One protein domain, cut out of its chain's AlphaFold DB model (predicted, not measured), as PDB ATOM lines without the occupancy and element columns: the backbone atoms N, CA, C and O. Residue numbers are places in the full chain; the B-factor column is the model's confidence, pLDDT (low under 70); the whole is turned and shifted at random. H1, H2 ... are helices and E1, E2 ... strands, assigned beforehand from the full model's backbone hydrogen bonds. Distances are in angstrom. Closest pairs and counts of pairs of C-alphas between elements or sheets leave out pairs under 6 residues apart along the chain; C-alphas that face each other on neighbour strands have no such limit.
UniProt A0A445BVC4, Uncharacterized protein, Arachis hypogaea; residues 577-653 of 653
ATOM      1  N   MET A 577     -40.633  -1.532 -18.077       90.88
ATOM      2  CA  MET A 577     -40.277  -2.907 -18.432       90.88
ATOM      3  C   MET A 577     -38.784  -2.994 -18.768       90.88
ATOM      4  O   MET A 577     -38.281  -2.194 -19.557       90.88
ATOM      5  N   SER A 578     -38.084  -3.969 -18.186       88.44
ATOM      6  CA  SER A 578     -36.678  -4.279 -18.459       88.44
ATOM      7  C   SER A 578     -36.561  -5.629 -19.167       88.44
ATOM      8  O   SER A 578     -37.033  -6.649 -18.663       88.44
ATOM      9  N   ILE A 579     -35.921  -5.625 -20.335       89.12
ATOM     10  CA  ILE A 579     -35.689  -6.795 -21.182       89.12
ATOM     11  C   ILE A 579     -34.183  -7.067 -21.232       89.12
ATOM     12  O   ILE A 579     -33.402  -6.181 -21.588       89.12
ATOM     13  N   ALA A 580     -33.757  -8.285 -20.903       84.19
ATOM     14  CA  ALA A 580     -32.342  -8.668 -20.945       84.19
ATOM     15  C   ALA A 580     -32.149 -10.161 -21.251       84.19
ATOM     16  O   ALA A 580     -33.091 -10.951 -21.216       84.19
ATOM     17  N   LEU A 581     -30.903 -10.559 -21.511       79.56
ATOM     18  CA  LEU A 581     -30.525 -11.971 -21.588       79.56
ATOM     19  C   LEU A 581     -30.934 -12.720 -20.312       79.56
ATOM     20  O   LEU A 581     -30.790 -12.204 -19.203       79.56
ATOM     21  N   ASN A 582     -31.341 -13.978 -20.456       75.06
ATOM     22  CA  ASN A 582     -31.677 -14.864 -19.343       75.06
ATOM     23  C   ASN A 582     -30.498 -15.076 -18.386       75.06
ATOM     24  O   ASN A 582     -30.694 -15.239 -17.188       75.06
ATOM     25  N   SER A 583     -29.262 -14.977 -18.882       70.31
ATOM     26  CA  SER A 583     -28.084 -14.900 -18.020       70.31
ATOM     27  C   SER A 583     -28.056 -13.639 -17.154       70.31
ATOM     28  O   SER A 583     -27.708 -13.760 -15.997       70.31
ATOM     29  N   LEU A 584     -28.435 -12.462 -17.664       70.44
ATOM     30  CA  LEU A 584     -28.369 -11.190 -16.925       70.44
ATOM     31  C   LEU A 584     -29.516 -10.998 -15.923       70.44
ATOM     32  O   LEU A 584     -29.338 -10.281 -14.943       70.44
ATOM     33  N   LEU A 585     -30.682 -11.605 -16.169       64.44
ATOM     34  CA  LEU A 585     -31.833 -11.548 -15.257       64.44
ATOM     35  C   LEU A 585     -31.849 -12.679 -14.222       64.44
ATOM     36  O   LEU A 585     -32.329 -12.452 -13.117       64.44
ATOM     37  N   LEU A 586     -31.317 -13.866 -14.548       57.25
ATOM     38  CA  LEU A 586     -31.184 -14.974 -13.590       57.25
ATOM     39  C   LEU A 586     -29.825 -15.019 -12.880       57.25
ATOM     40  O   LEU A 586     -29.677 -15.789 -11.927       57.25
ATOM     41  N   THR A 587     -28.810 -14.253 -13.305       48.00
ATOM     42  CA  THR A 587     -27.671 -14.026 -12.412       48.00
ATOM     43  C   THR A 587     -28.035 -13.045 -11.315       48.00
ATOM     44  O   THR A 587     -28.757 -12.064 -11.491       48.00
ATOM     45  N   TRP A 588     -27.404 -13.332 -10.183       50.47
ATOM     46  CA  TRP A 588     -27.266 -12.612  -8.924       50.47
ATOM     47  C   TRP A 588     -26.559 -11.243  -9.079       50.47
ATOM     48  O   TRP A 588     -25.820 -10.786  -8.200       50.47
ATOM     49  N   ASP A 589     -26.838 -10.579 -10.200       60.56
ATOM     50  CA  ASP A 589     -26.402  -9.249 -10.591       60.56
ATOM     51  C   ASP A 589     -27.616  -8.313 -10.704       60.56
ATOM     52  O   ASP A 589     -27.635  -7.309 -10.007       60.56
ATOM     53  N   TRP A 590     -28.668  -8.630 -11.481       67.06
ATOM     54  CA  TRP A 590     -29.796  -7.695 -11.669       67.06
ATOM     55  C   TRP A 590     -30.764  -7.654 -10.475       67.06
ATOM     56  O   TRP A 590     -30.829  -6.637  -9.788       67.06
ATOM     57  N   GLU A 591     -31.472  -8.750 -10.168       70.31
ATOM     58  CA  GLU A 591     -32.377  -8.829  -8.992       70.31
ATOM     59  C   GLU A 591     -31.637  -8.575  -7.672       70.31
ATOM     60  O   GLU A 591     -32.186  -8.103  -6.676       70.31
ATOM     61  N   ASP A 592     -30.350  -8.878  -7.690       74.69
ATOM     62  CA  ASP A 592     -29.427  -8.726  -6.590       74.69
ATOM     63  C   ASP A 592     -28.915  -7.291  -6.441       74.69
ATOM     64  O   ASP A 592     -28.823  -6.835  -5.313       74.69
ATOM     65  N   GLU A 593     -28.621  -6.536  -7.510       75.88
ATOM     66  CA  GLU A 593     -28.418  -5.081  -7.401       75.88
ATOM     67  C   GLU A 593     -29.710  -4.397  -6.939       75.88
ATOM     68  O   GLU A 593     -29.657  -3.587  -6.019       75.88
ATOM     69  N   PHE A 594     -30.874  -4.796  -7.466       75.62
ATOM     70  CA  PHE A 594     -32.181  -4.329  -6.981       75.62
ATOM     71  C   PHE A 594     -32.393  -4.566  -5.473       75.62
ATOM     72  O   PHE A 594     -33.033  -3.756  -4.806       75.62
ATOM     73  N   ARG A 595     -31.831  -5.650  -4.922       75.25
ATOM     74  CA  ARG A 595     -31.875  -5.971  -3.485       75.25
ATOM     75  C   ARG A 595     -30.734  -5.340  -2.671       75.25
ATOM     76  O   ARG A 595     -30.924  -5.059  -1.495       75.25
ATOM     77  N   LYS A 596     -29.557  -5.112  -3.268       75.88
ATOM     78  CA  LYS A 596     -28.377  -4.484  -2.627       75.88
ATOM     79  C   LYS A 596     -28.554  -2.976  -2.428       75.88
ATOM     80  O   LYS A 596     -27.974  -2.439  -1.493       75.88
ATOM     81  N   TRP A 597     -29.331  -2.314  -3.288       71.00
ATOM     82  CA  TRP A 597     -29.647  -0.879  -3.197       71.00
ATOM     83  C   TRP A 597     -30.983  -0.594  -2.474       71.00
ATOM     84  O   TRP A 597     -31.496   0.516  -2.563       71.00
ATOM     85  N   ASP A 598     -31.509  -1.601  -1.759       58.78
ATOM     86  CA  ASP A 598     -32.741  -1.603  -0.947       58.78
ATOM     87  C   ASP A 598     -33.947  -0.916  -1.607       58.78
ATOM     88  O   ASP A 598     -34.567   0.011  -1.084       58.78
ATOM     89  N   ASN A 599     -34.271  -1.360  -2.823       61.88
ATOM     90  CA  ASN A 599     -35.337  -0.752  -3.601       61.88
ATOM     91  C   ASN A 599     -36.709  -1.071  -2.972       61.88
ATOM     92  O   ASN A 599     -37.189  -2.208  -3.048       61.88
ATOM     93  N   GLU A 600     -37.389  -0.053  -2.431       68.19
ATOM     94  CA  GLU A 600     -38.792  -0.147  -1.984       68.19
ATOM     95  C   GLU A 600     -39.689  -0.713  -3.102       68.19
ATOM     96  O   GLU A 600     -40.471  -1.645  -2.886       68.19
ATOM     97  N   ILE A 601     -39.467  -0.223  -4.324       78.19
ATOM     98  CA  ILE A 601     -40.162  -0.573  -5.568       78.19
ATOM     99  C   ILE A 601     -40.100  -2.092  -5.852       78.19
ATOM    100  O   ILE A 601     -39.006  -2.668  -5.891       78.19
ATOM    101  N   PRO A 602     -41.241  -2.771  -6.091       84.69
ATOM    102  CA  PRO A 602     -41.266  -4.181  -6.482       84.69
ATOM    103  C   PRO A 602     -40.621  -4.454  -7.852       84.69
ATOM    104  O   PRO A 602     -40.760  -3.670  -8.795       84.69
ATOM    105  N   PHE A 603     -39.971  -5.615  -7.981       86.44
ATOM    106  CA  PHE A 603     -39.425  -6.124  -9.244       86.44
ATOM    107  C   PHE A 603     -40.094  -7.457  -9.610       86.44
ATOM    108  O   PHE A 603     -39.921  -8.467  -8.929       86.44
ATOM    109  N   ASN A 604     -40.872  -7.449 -10.690       87.62
ATOM    110  CA  ASN A 604     -41.727  -8.543 -11.140       87.62
ATOM    111  C   ASN A 604     -41.059  -9.307 -12.298       87.62
ATOM    112  O   ASN A 604     -41.324  -9.037 -13.469       87.62
ATOM    113  N   ASN A 605     -40.182 -10.266 -11.996       87.25
ATOM    114  CA  ASN A 605     -39.542 -11.110 -13.014       87.25
ATOM    115  C   ASN A 605     -40.481 -12.235 -13.488       87.25
ATOM    116  O   ASN A 605     -40.772 -13.164 -12.725       87.25
ATOM    117  N   LEU A 606     -40.932 -12.171 -14.747       86.56
ATOM    118  CA  LEU A 606     -41.830 -13.163 -15.359       86.56
ATOM    119  C   LEU A 606     -41.161 -14.517 -15.648       86.56
ATOM    120  O   LEU A 606     -41.862 -15.509 -15.851       86.56
ATOM    121  N   SER A 607     -39.832 -14.583 -15.659       82.19
ATOM    122  CA  SER A 607     -39.082 -15.819 -15.903       82.19
ATOM    123  C   SER A 607     -38.852 -16.641 -14.633       82.19
ATOM    124  O   SER A 607     -38.643 -17.851 -14.718       82.19
ATOM    125  N   ASN A 608     -38.933 -16.012 -13.456       80.56
ATOM    126  CA  ASN A 608     -38.856 -16.702 -12.168       80.56
ATOM    127  C   ASN A 608     -40.179 -17.417 -11.851       80.56
ATOM    128  O   ASN A 608     -41.256 -16.825 -11.956       80.56
ATOM    129  N   GLN A 609     -40.090 -18.669 -11.394       75.56
ATOM    130  CA  GLN A 609     -41.255 -19.474 -11.004       75.56
ATOM    131  C   GLN A 609     -41.797 -19.131  -9.605       75.56
ATOM    132  O   GLN A 609     -42.939 -19.464  -9.318       75.56
ATOM    133  N   ASP A 610     -41.039 -18.421  -8.767       78.19
ATOM    134  CA  ASP A 610     -41.466 -18.021  -7.419       78.19
ATOM    135  C   ASP A 610     -42.033 -16.591  -7.378       78.19
ATOM    136  O   ASP A 610     -41.605 -15.712  -8.136       78.19
ATOM    137  N   THR A 611     -42.977 -16.335  -6.468       74.75
ATOM    138  CA  THR A 611     -43.446 -14.986  -6.096       74.75
ATOM    139  C   THR A 611     -42.477 -14.316  -5.122       74.75
ATOM    140  O   THR A 611     -42.016 -14.947  -4.173       74.75
ATOM    141  N   SER A 612     -42.215 -13.026  -5.318       72.25
ATOM    142  CA  SER A 612     -41.322 -12.197  -4.496       72.25
ATOM    143  C   SER A 612     -41.864 -11.869  -3.098       72.25
ATOM    144  O   SER A 612     -41.098 -11.456  -2.227       72.25
ATOM    145  N   GLY A 613     -43.175 -12.000  -2.884       75.06
ATOM    146  CA  GLY A 613     -43.877 -11.523  -1.691       75.06
ATOM    147  C   GLY A 613     -44.248 -10.035  -1.747       75.06
ATOM    148  O   GLY A 613     -44.928  -9.558  -0.839       75.06
ATOM    149  N   LYS A 614     -43.844  -9.308  -2.801       79.81
ATOM    150  CA  LYS A 614     -44.238  -7.913  -3.071       79.81
ATOM    151  C   LYS A 614     -45.429  -7.800  -4.049       79.81
ATOM    152  O   LYS A 614     -45.765  -6.698  -4.470       79.81
ATOM    153  N   GLU A 615     -46.050  -8.912  -4.444       84.12
ATOM    154  CA  GLU A 615     -47.181  -8.939  -5.380       84.12
ATOM    155  C   GLU A 615     -48.497  -8.382  -4.788       84.12
ATOM    156  O   GLU A 615     -48.761  -8.437  -3.584       84.12
ATOM    157  N   HIS A 616     -49.377  -7.878  -5.657       84.44
ATOM    158  CA  HIS A 616     -50.642  -7.256  -5.273       84.44
ATOM    159  C   HIS A 616     -51.629  -8.284  -4.689       84.44
ATOM    160  O   HIS A 616     -52.156  -9.142  -5.403       84.44
ATOM    161  N   LEU A 617     -51.987  -8.117  -3.409       83.00
ATOM    162  CA  LEU A 617     -52.817  -9.042  -2.617       83.00
ATOM    163  C   LEU A 617     -54.073  -9.574  -3.337       83.00
ATOM    164  O   LEU A 617     -54.348 -10.767  -3.269       83.00
ATOM    165  N   ALA A 618     -54.817  -8.721  -4.053       82.38
ATOM    166  CA  ALA A 618     -56.041  -9.123  -4.766       82.38
ATOM    167  C   ALA A 618     -55.832 -10.016  -6.011       82.38
ATOM    168  O   ALA A 618     -56.814 -10.515  -6.555       82.38
ATOM    169  N   ALA A 619     -54.593 -10.214  -6.475       82.38
ATOM    170  CA  ALA A 619     -54.261 -11.246  -7.457       82.38
ATOM    171  C   ALA A 619     -53.814 -12.530  -6.749       82.38
ATOM    172  O   ALA A 619     -54.332 -13.604  -7.048       82.38
ATOM    173  N   CYS A 620     -52.954 -12.409  -5.732       82.00
ATOM    174  CA  CYS A 620     -52.533 -13.529  -4.886       82.00
ATOM    175  C   CYS A 620     -53.727 -14.268  -4.252       82.00
ATOM    176  O   CYS A 620     -53.726 -15.491  -4.188       82.00
ATOM    177  N   SER A 621     -54.783 -13.553  -3.847       80.50
ATOM    178  CA  SER A 621     -55.998 -14.154  -3.276       80.50
ATOM    179  C   SER A 621     -56.908 -14.859  -4.290       80.50
ATOM    180  O   SER A 621     -57.768 -15.639  -3.881       80.50
ATOM    181  N   LYS A 622     -56.735 -14.620  -5.600       78.06
ATOM    182  CA  LYS A 622     -57.454 -15.343  -6.666       78.06
ATOM    183  C   LYS A 622     -56.699 -16.584  -7.163       78.06
ATOM    184  O   LYS A 622     -57.277 -17.385  -7.897       78.06
ATOM    185  N   VAL A 623     -55.453 -16.786  -6.725       76.25
ATOM    186  CA  VAL A 623     -54.687 -18.023  -6.932       76.25
ATOM    187  C   VAL A 623     -55.143 -19.082  -5.926       76.25
ATOM    188  O   VAL A 623     -54.662 -19.160  -4.798       76.25
ATOM    189  N   GLY A 624     -56.116 -19.901  -6.330       59.41
ATOM    190  CA  GLY A 624     -56.661 -20.982  -5.509       59.41
ATOM    191  C   GLY A 624     -56.070 -22.350  -5.853       59.41
ATOM    192  O   GLY A 624     -56.491 -22.969  -6.826       59.41
ATOM    193  N   GLY A 625     -55.156 -22.865  -5.027       61.47
ATOM    194  CA  GLY A 625     -54.601 -24.215  -5.173       61.47
ATOM    195  C   GLY A 625     -53.536 -24.547  -4.124       61.47
ATOM    196  O   GLY A 625     -53.036 -23.660  -3.442       61.47
ATOM    197  N   SER A 626     -53.174 -25.828  -3.995       61.31
ATOM    198  CA  SER A 626     -52.052 -26.269  -3.143       61.31
ATOM    199  C   SER A 626     -50.676 -26.050  -3.787       61.31
ATOM    200  O   SER A 626     -49.667 -26.047  -3.088       61.31
ATOM    201  N   ALA A 627     -50.642 -25.855  -5.106       73.94
ATOM    202  CA  ALA A 627     -49.512 -25.334  -5.863       73.94
ATOM    203  C   ALA A 627     -50.069 -24.555  -7.074       73.94
ATOM    204  O   ALA A 627     -50.899 -25.115  -7.797       73.94
ATOM    205  N   PRO A 628     -49.673 -23.289  -7.295       79.56
ATOM    206  CA  PRO A 628     -50.066 -22.535  -8.484       79.56
ATOM    207  C   PRO A 628     -49.354 -23.039  -9.745       79.56
ATOM    208  O   PRO A 628     -48.259 -23.600  -9.664       79.56
ATOM    209  N   SER A 629     -49.943 -22.813 -10.922       85.31
ATOM    210  CA  SER A 629     -49.230 -23.033 -12.184       85.31
ATOM    211  C   SER A 629     -48.250 -21.890 -12.473       85.31
ATOM    212  O   SER A 629     -48.387 -20.780 -11.955       85.31
ATOM    213  N   GLN A 630     -47.267 -22.132 -13.348       84.12
ATOM    214  CA  GLN A 630     -46.369 -21.068 -13.807       84.12
ATOM    215  C   GLN A 630     -47.140 -19.929 -14.505       84.12
ATOM    216  O   GLN A 630     -46.762 -18.768 -14.369       84.12
ATOM    217  N   GLU A 631     -48.233 -20.251 -15.204       84.44
ATOM    218  CA  GLU A 631     -49.096 -19.270 -15.870       84.44
ATOM    219  C   GLU A 631     -49.824 -18.389 -14.840       84.44
ATOM    220  O   GLU A 631     -49.798 -17.166 -14.968       84.44
ATOM    221  N   ASP A 632     -50.367 -18.967 -13.759       85.12
ATOM    222  CA  ASP A 632     -50.977 -18.196 -12.660       85.12
ATOM    223  C   ASP A 632     -49.977 -17.201 -12.051       85.12
ATOM    224  O   ASP A 632     -50.294 -16.028 -11.853       85.12
ATOM    225  N   ILE A 633     -48.745 -17.651 -11.788       86.62
ATOM    226  CA  ILE A 633     -47.685 -16.836 -11.171       86.62
ATOM    227  C   ILE A 633     -47.265 -15.690 -12.099       86.62
ATOM    228  O   ILE A 633     -47.098 -14.554 -11.649       86.62
ATOM    229  N   GLN A 634     -47.140 -15.954 -13.403       89.00
ATOM    230  CA  GLN A 634     -46.865 -14.922 -14.405       89.00
ATOM    231  C   GLN A 634     -48.010 -13.902 -14.499       89.00
ATOM    232  O   GLN A 634     -47.749 -12.700 -14.566       89.00
ATOM    233  N   MET A 635     -49.266 -14.345 -14.415       87.62
ATOM    234  CA  MET A 635     -50.435 -13.461 -14.450       87.62
ATOM    235  C   MET A 635     -50.586 -12.625 -13.169       87.62
ATOM    236  O   MET A 635     -50.911 -11.440 -13.258       87.62
ATOM    237  N   VAL A 636     -50.266 -13.171 -11.988       89.25
ATOM    238  CA  VAL A 636     -50.174 -12.386 -10.740       89.25
ATOM    239  C   VAL A 636     -49.103 -11.302 -10.851       89.25
ATOM    240  O   VAL A 636     -49.365 -10.155 -10.489       89.25
ATOM    241  N   LYS A 637     -47.916 -11.626 -11.377       90.62
ATOM    242  CA  LYS A 637     -46.822 -10.658 -11.569       90.62
ATOM    243  C   LYS A 637     -47.185  -9.563 -12.570       90.62
ATOM    244  O   LYS A 637     -46.950  -8.390 -12.289       90.62
ATOM    245  N   LEU A 638     -47.816  -9.917 -13.692       90.81
ATOM    246  CA  LEU A 638     -48.281  -8.957 -14.697       90.81
ATOM    247  C   LEU A 638     -49.381  -8.030 -14.146       90.81
ATOM    248  O   LEU A 638     -49.352  -6.826 -14.392       90.81
ATOM    249  N   TYR A 639     -50.321  -8.563 -13.358       89.44
ATOM    250  CA  TYR A 639     -51.353  -7.756 -12.700       89.44
ATOM    251  C   TYR A 639     -50.765  -6.841 -11.620       89.44
ATOM    252  O   TYR A 639     -51.142  -5.675 -11.526       89.44
ATOM    253  N   SER A 640     -49.822  -7.353 -10.825       89.50
ATOM    254  CA  SER A 640     -49.120  -6.572  -9.798       89.50
ATOM    255  C   SER A 640     -48.350  -5.414 -10.424       89.50
ATOM    256  O   SER A 640     -48.446  -4.293  -9.934       89.50
ATOM    257  N   TRP A 641     -47.682  -5.672 -11.553       91.38
ATOM    258  CA  TRP A 641     -47.018  -4.651 -12.355       91.38
ATOM    259  C   TRP A 641     -47.969  -3.559 -12.847       91.38
ATOM    260  O   TRP A 641     -47.639  -2.390 -12.725       91.38
ATOM    261  N   PHE A 642     -49.160  -3.914 -13.340       88.62
ATOM    262  CA  PHE A 642     -50.138  -2.931 -13.829       88.62
ATOM    263  C   PHE A 642     -50.873  -2.164 -12.709       88.62
ATOM    264  O   PHE A 642     -51.424  -1.093 -12.947       88.62
ATOM    265  N   LYS A 643     -50.970  -2.712 -11.489       87.25
ATOM    266  CA  LYS A 643     -51.713  -2.074 -10.382       87.25
ATOM    267  C   LYS A 643     -50.850  -1.282  -9.400       87.25
ATOM    268  O   LYS A 643     -51.423  -0.588  -8.561       87.25
ATOM    269  N   GLN A 644     -49.525  -1.422  -9.425       86.56
ATOM    270  CA  GLN A 644     -48.629  -0.784  -8.454       86.56
ATOM    271  C   GLN A 644     -47.339  -0.293  -9.127       86.56
ATOM    272  O   GLN A 644     -46.795  -1.028  -9.956       86.56
ATOM    273  N   PRO A 645     -46.799   0.881  -8.732       86.31
ATOM    274  CA  PRO A 645     -45.550   1.420  -9.273       86.31
ATOM    275  C   PRO A 645     -44.403   0.431  -9.040       86.31
ATOM    276  O   PRO A 645     -43.910   0.255  -7.925       86.31
ATOM    277  N   SER A 646     -44.029  -0.285 -10.098       88.88
ATOM    278  CA  SER A 646     -43.131  -1.437 -10.042       88.88
ATOM    279  C   SER A 646     -42.564  -1.758 -11.425       88.88
ATOM    280  O   SER A 646     -43.012  -1.231 -12.442       88.88
ATOM    281  N   ILE A 647     -41.537  -2.607 -11.474       89.50
ATOM    282  CA  ILE A 647     -40.746  -2.843 -12.689       89.50
ATOM    283  C   ILE A 647     -40.902  -4.295 -13.134       89.50
ATOM    284  O   ILE A 647     -40.661  -5.210 -12.350       89.50
ATOM    285  N   LEU A 648     -41.276  -4.520 -14.395       90.69
ATOM    286  CA  LEU A 648     -41.379  -5.862 -14.977       90.69
ATOM    287  C   LEU A 648     -40.023  -6.312 -15.538       90.69
ATOM    288  O   LEU A 648     -39.386  -5.567 -16.283       90.69
ATOM    289  N   GLY A 649     -39.600  -7.534 -15.219       89.31
ATOM    290  CA  GLY A 649     -38.428  -8.184 -15.811       89.31
ATOM    291  C   GLY A 649     -38.844  -9.276 -16.797       89.31
ATOM    292  O   GLY A 649     -39.604 -10.172 -16.428       89.31
ATOM    293  N   ILE A 650     -38.335  -9.223 -18.032       89.06
ATOM    294  CA  ILE A 650     -38.555 -10.253 -19.061       89.06
ATOM    295  C   ILE A 650     -37.209 -10.712 -19.621       89.06
ATOM    296  O   ILE A 650     -36.437  -9.904 -20.140       89.06
ATOM    297  N   SER A 651     -36.931 -12.015 -19.557       85.69
ATOM    298  CA  SER A 651     -35.707 -12.572 -20.136       85.69
ATOM    299  C   SER A 651     -35.900 -13.184 -21.518       85.69
ATOM    300  O   SER A 651     -36.890 -13.877 -21.747       85.69
ATOM    301  N   TYR A 652     -34.883 -13.077 -22.372       81.38
ATOM    302  CA  TYR A 652     -34.758 -13.869 -23.601       81.38
ATOM    303  C   TYR A 652     -33.557 -14.827 -23.548       81.38
ATOM    304  O   TYR A 652     -32.552 -14.540 -22.892       81.38
ATOM    305  N   SER A 653     -33.684 -15.989 -24.194       68.06
ATOM    306  CA  SER A 653     -32.707 -17.092 -24.182       68.06
ATOM    307  C   SER A 653     -31.669 -16.996 -25.294       68.06
ATOM    308  O   SER A 653     -32.126 -16.930 -26.456       68.06
TER     309      SER A 653
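Overview. This is residues 577 to 653 of the 653 residues of an uncharacterized protein of Arachis hypogaea (UniProt A0A445BVC4). What is the main picture? A small parallel sheet of three strands has the long helix H4 along one face and the short H1 over the other, while H2 only grazes it and H3 packs on H4. What makes it up? 77 residues are printed, with four named helices and three named strands, E1 H1 H2 E2 H3 H4 E3; the sheet's order is E1 E3 E2, and the class is mixed. It is compact, with a radius of gyration of the C-alphas of 12.3 A and spans of 33 by 27 by 19 A.

Arrangement. How do the strands pair? Edge strand E1, residues 577 to 581, is parallel to inner strand E3, residues 647 to 652, with N 578 and O 648 within hydrogen-bond range at 2.8 A. E3 is parallel to edge strand E2, residues 603 to 605, with N 604 and O 647 within range at 2.8 A. Where are the helices? H1, residues 582 to 586, is over E3, its closest C-alphas being Asn 582 and Ser 651, 4.7 A apart; H2, residues 590 to 596, only grazes the sheet. H4, residues 630 to 643, is on the opposite face from H1 at a height over the sheet of 9.3 A, its closest C-alphas to E2 being Lys 637 and Asn 604, 5.5 A apart. H3, residues 617 to 620, touches H4's residues 636 to 640 alone, closest at the C-alphas of Ala 619 and Val 636, 5.4 A. Which units and backbones? E2, H3 H4, E3 is a strand-helix-strand unit, two parallel neighbour strands with helices between; E1, H1 H2, E2 is a split one, with E3 between its strands, and both crossovers are right-handed. Every O i to N i+4 pair is within hydrogen-bond range in H1, H2 and H4; H3 is too short for one.

Along the chain. Where does E1 begin? C-alpha 577 is at (-40.277, -2.907, -18.432), and E1 is 13.7 A long. How long are H4 and E3? H4 is 20.0 A and E3 16.6 A, ending at C-alpha 652, (-34.758, -13.869, -23.601).

Size, cuts and confidence. How far does it reach? The two C-alphas farthest apart, Trp 597 and Gly 625, are 34.2 A apart. Are there cuts or weak places? The printed part has no cut, and the link E2 to H3 is long, with 11 residues. The model's pLDDT is under 70 at residues 585 to 590, 598 to 600, 624 to 626 and 653.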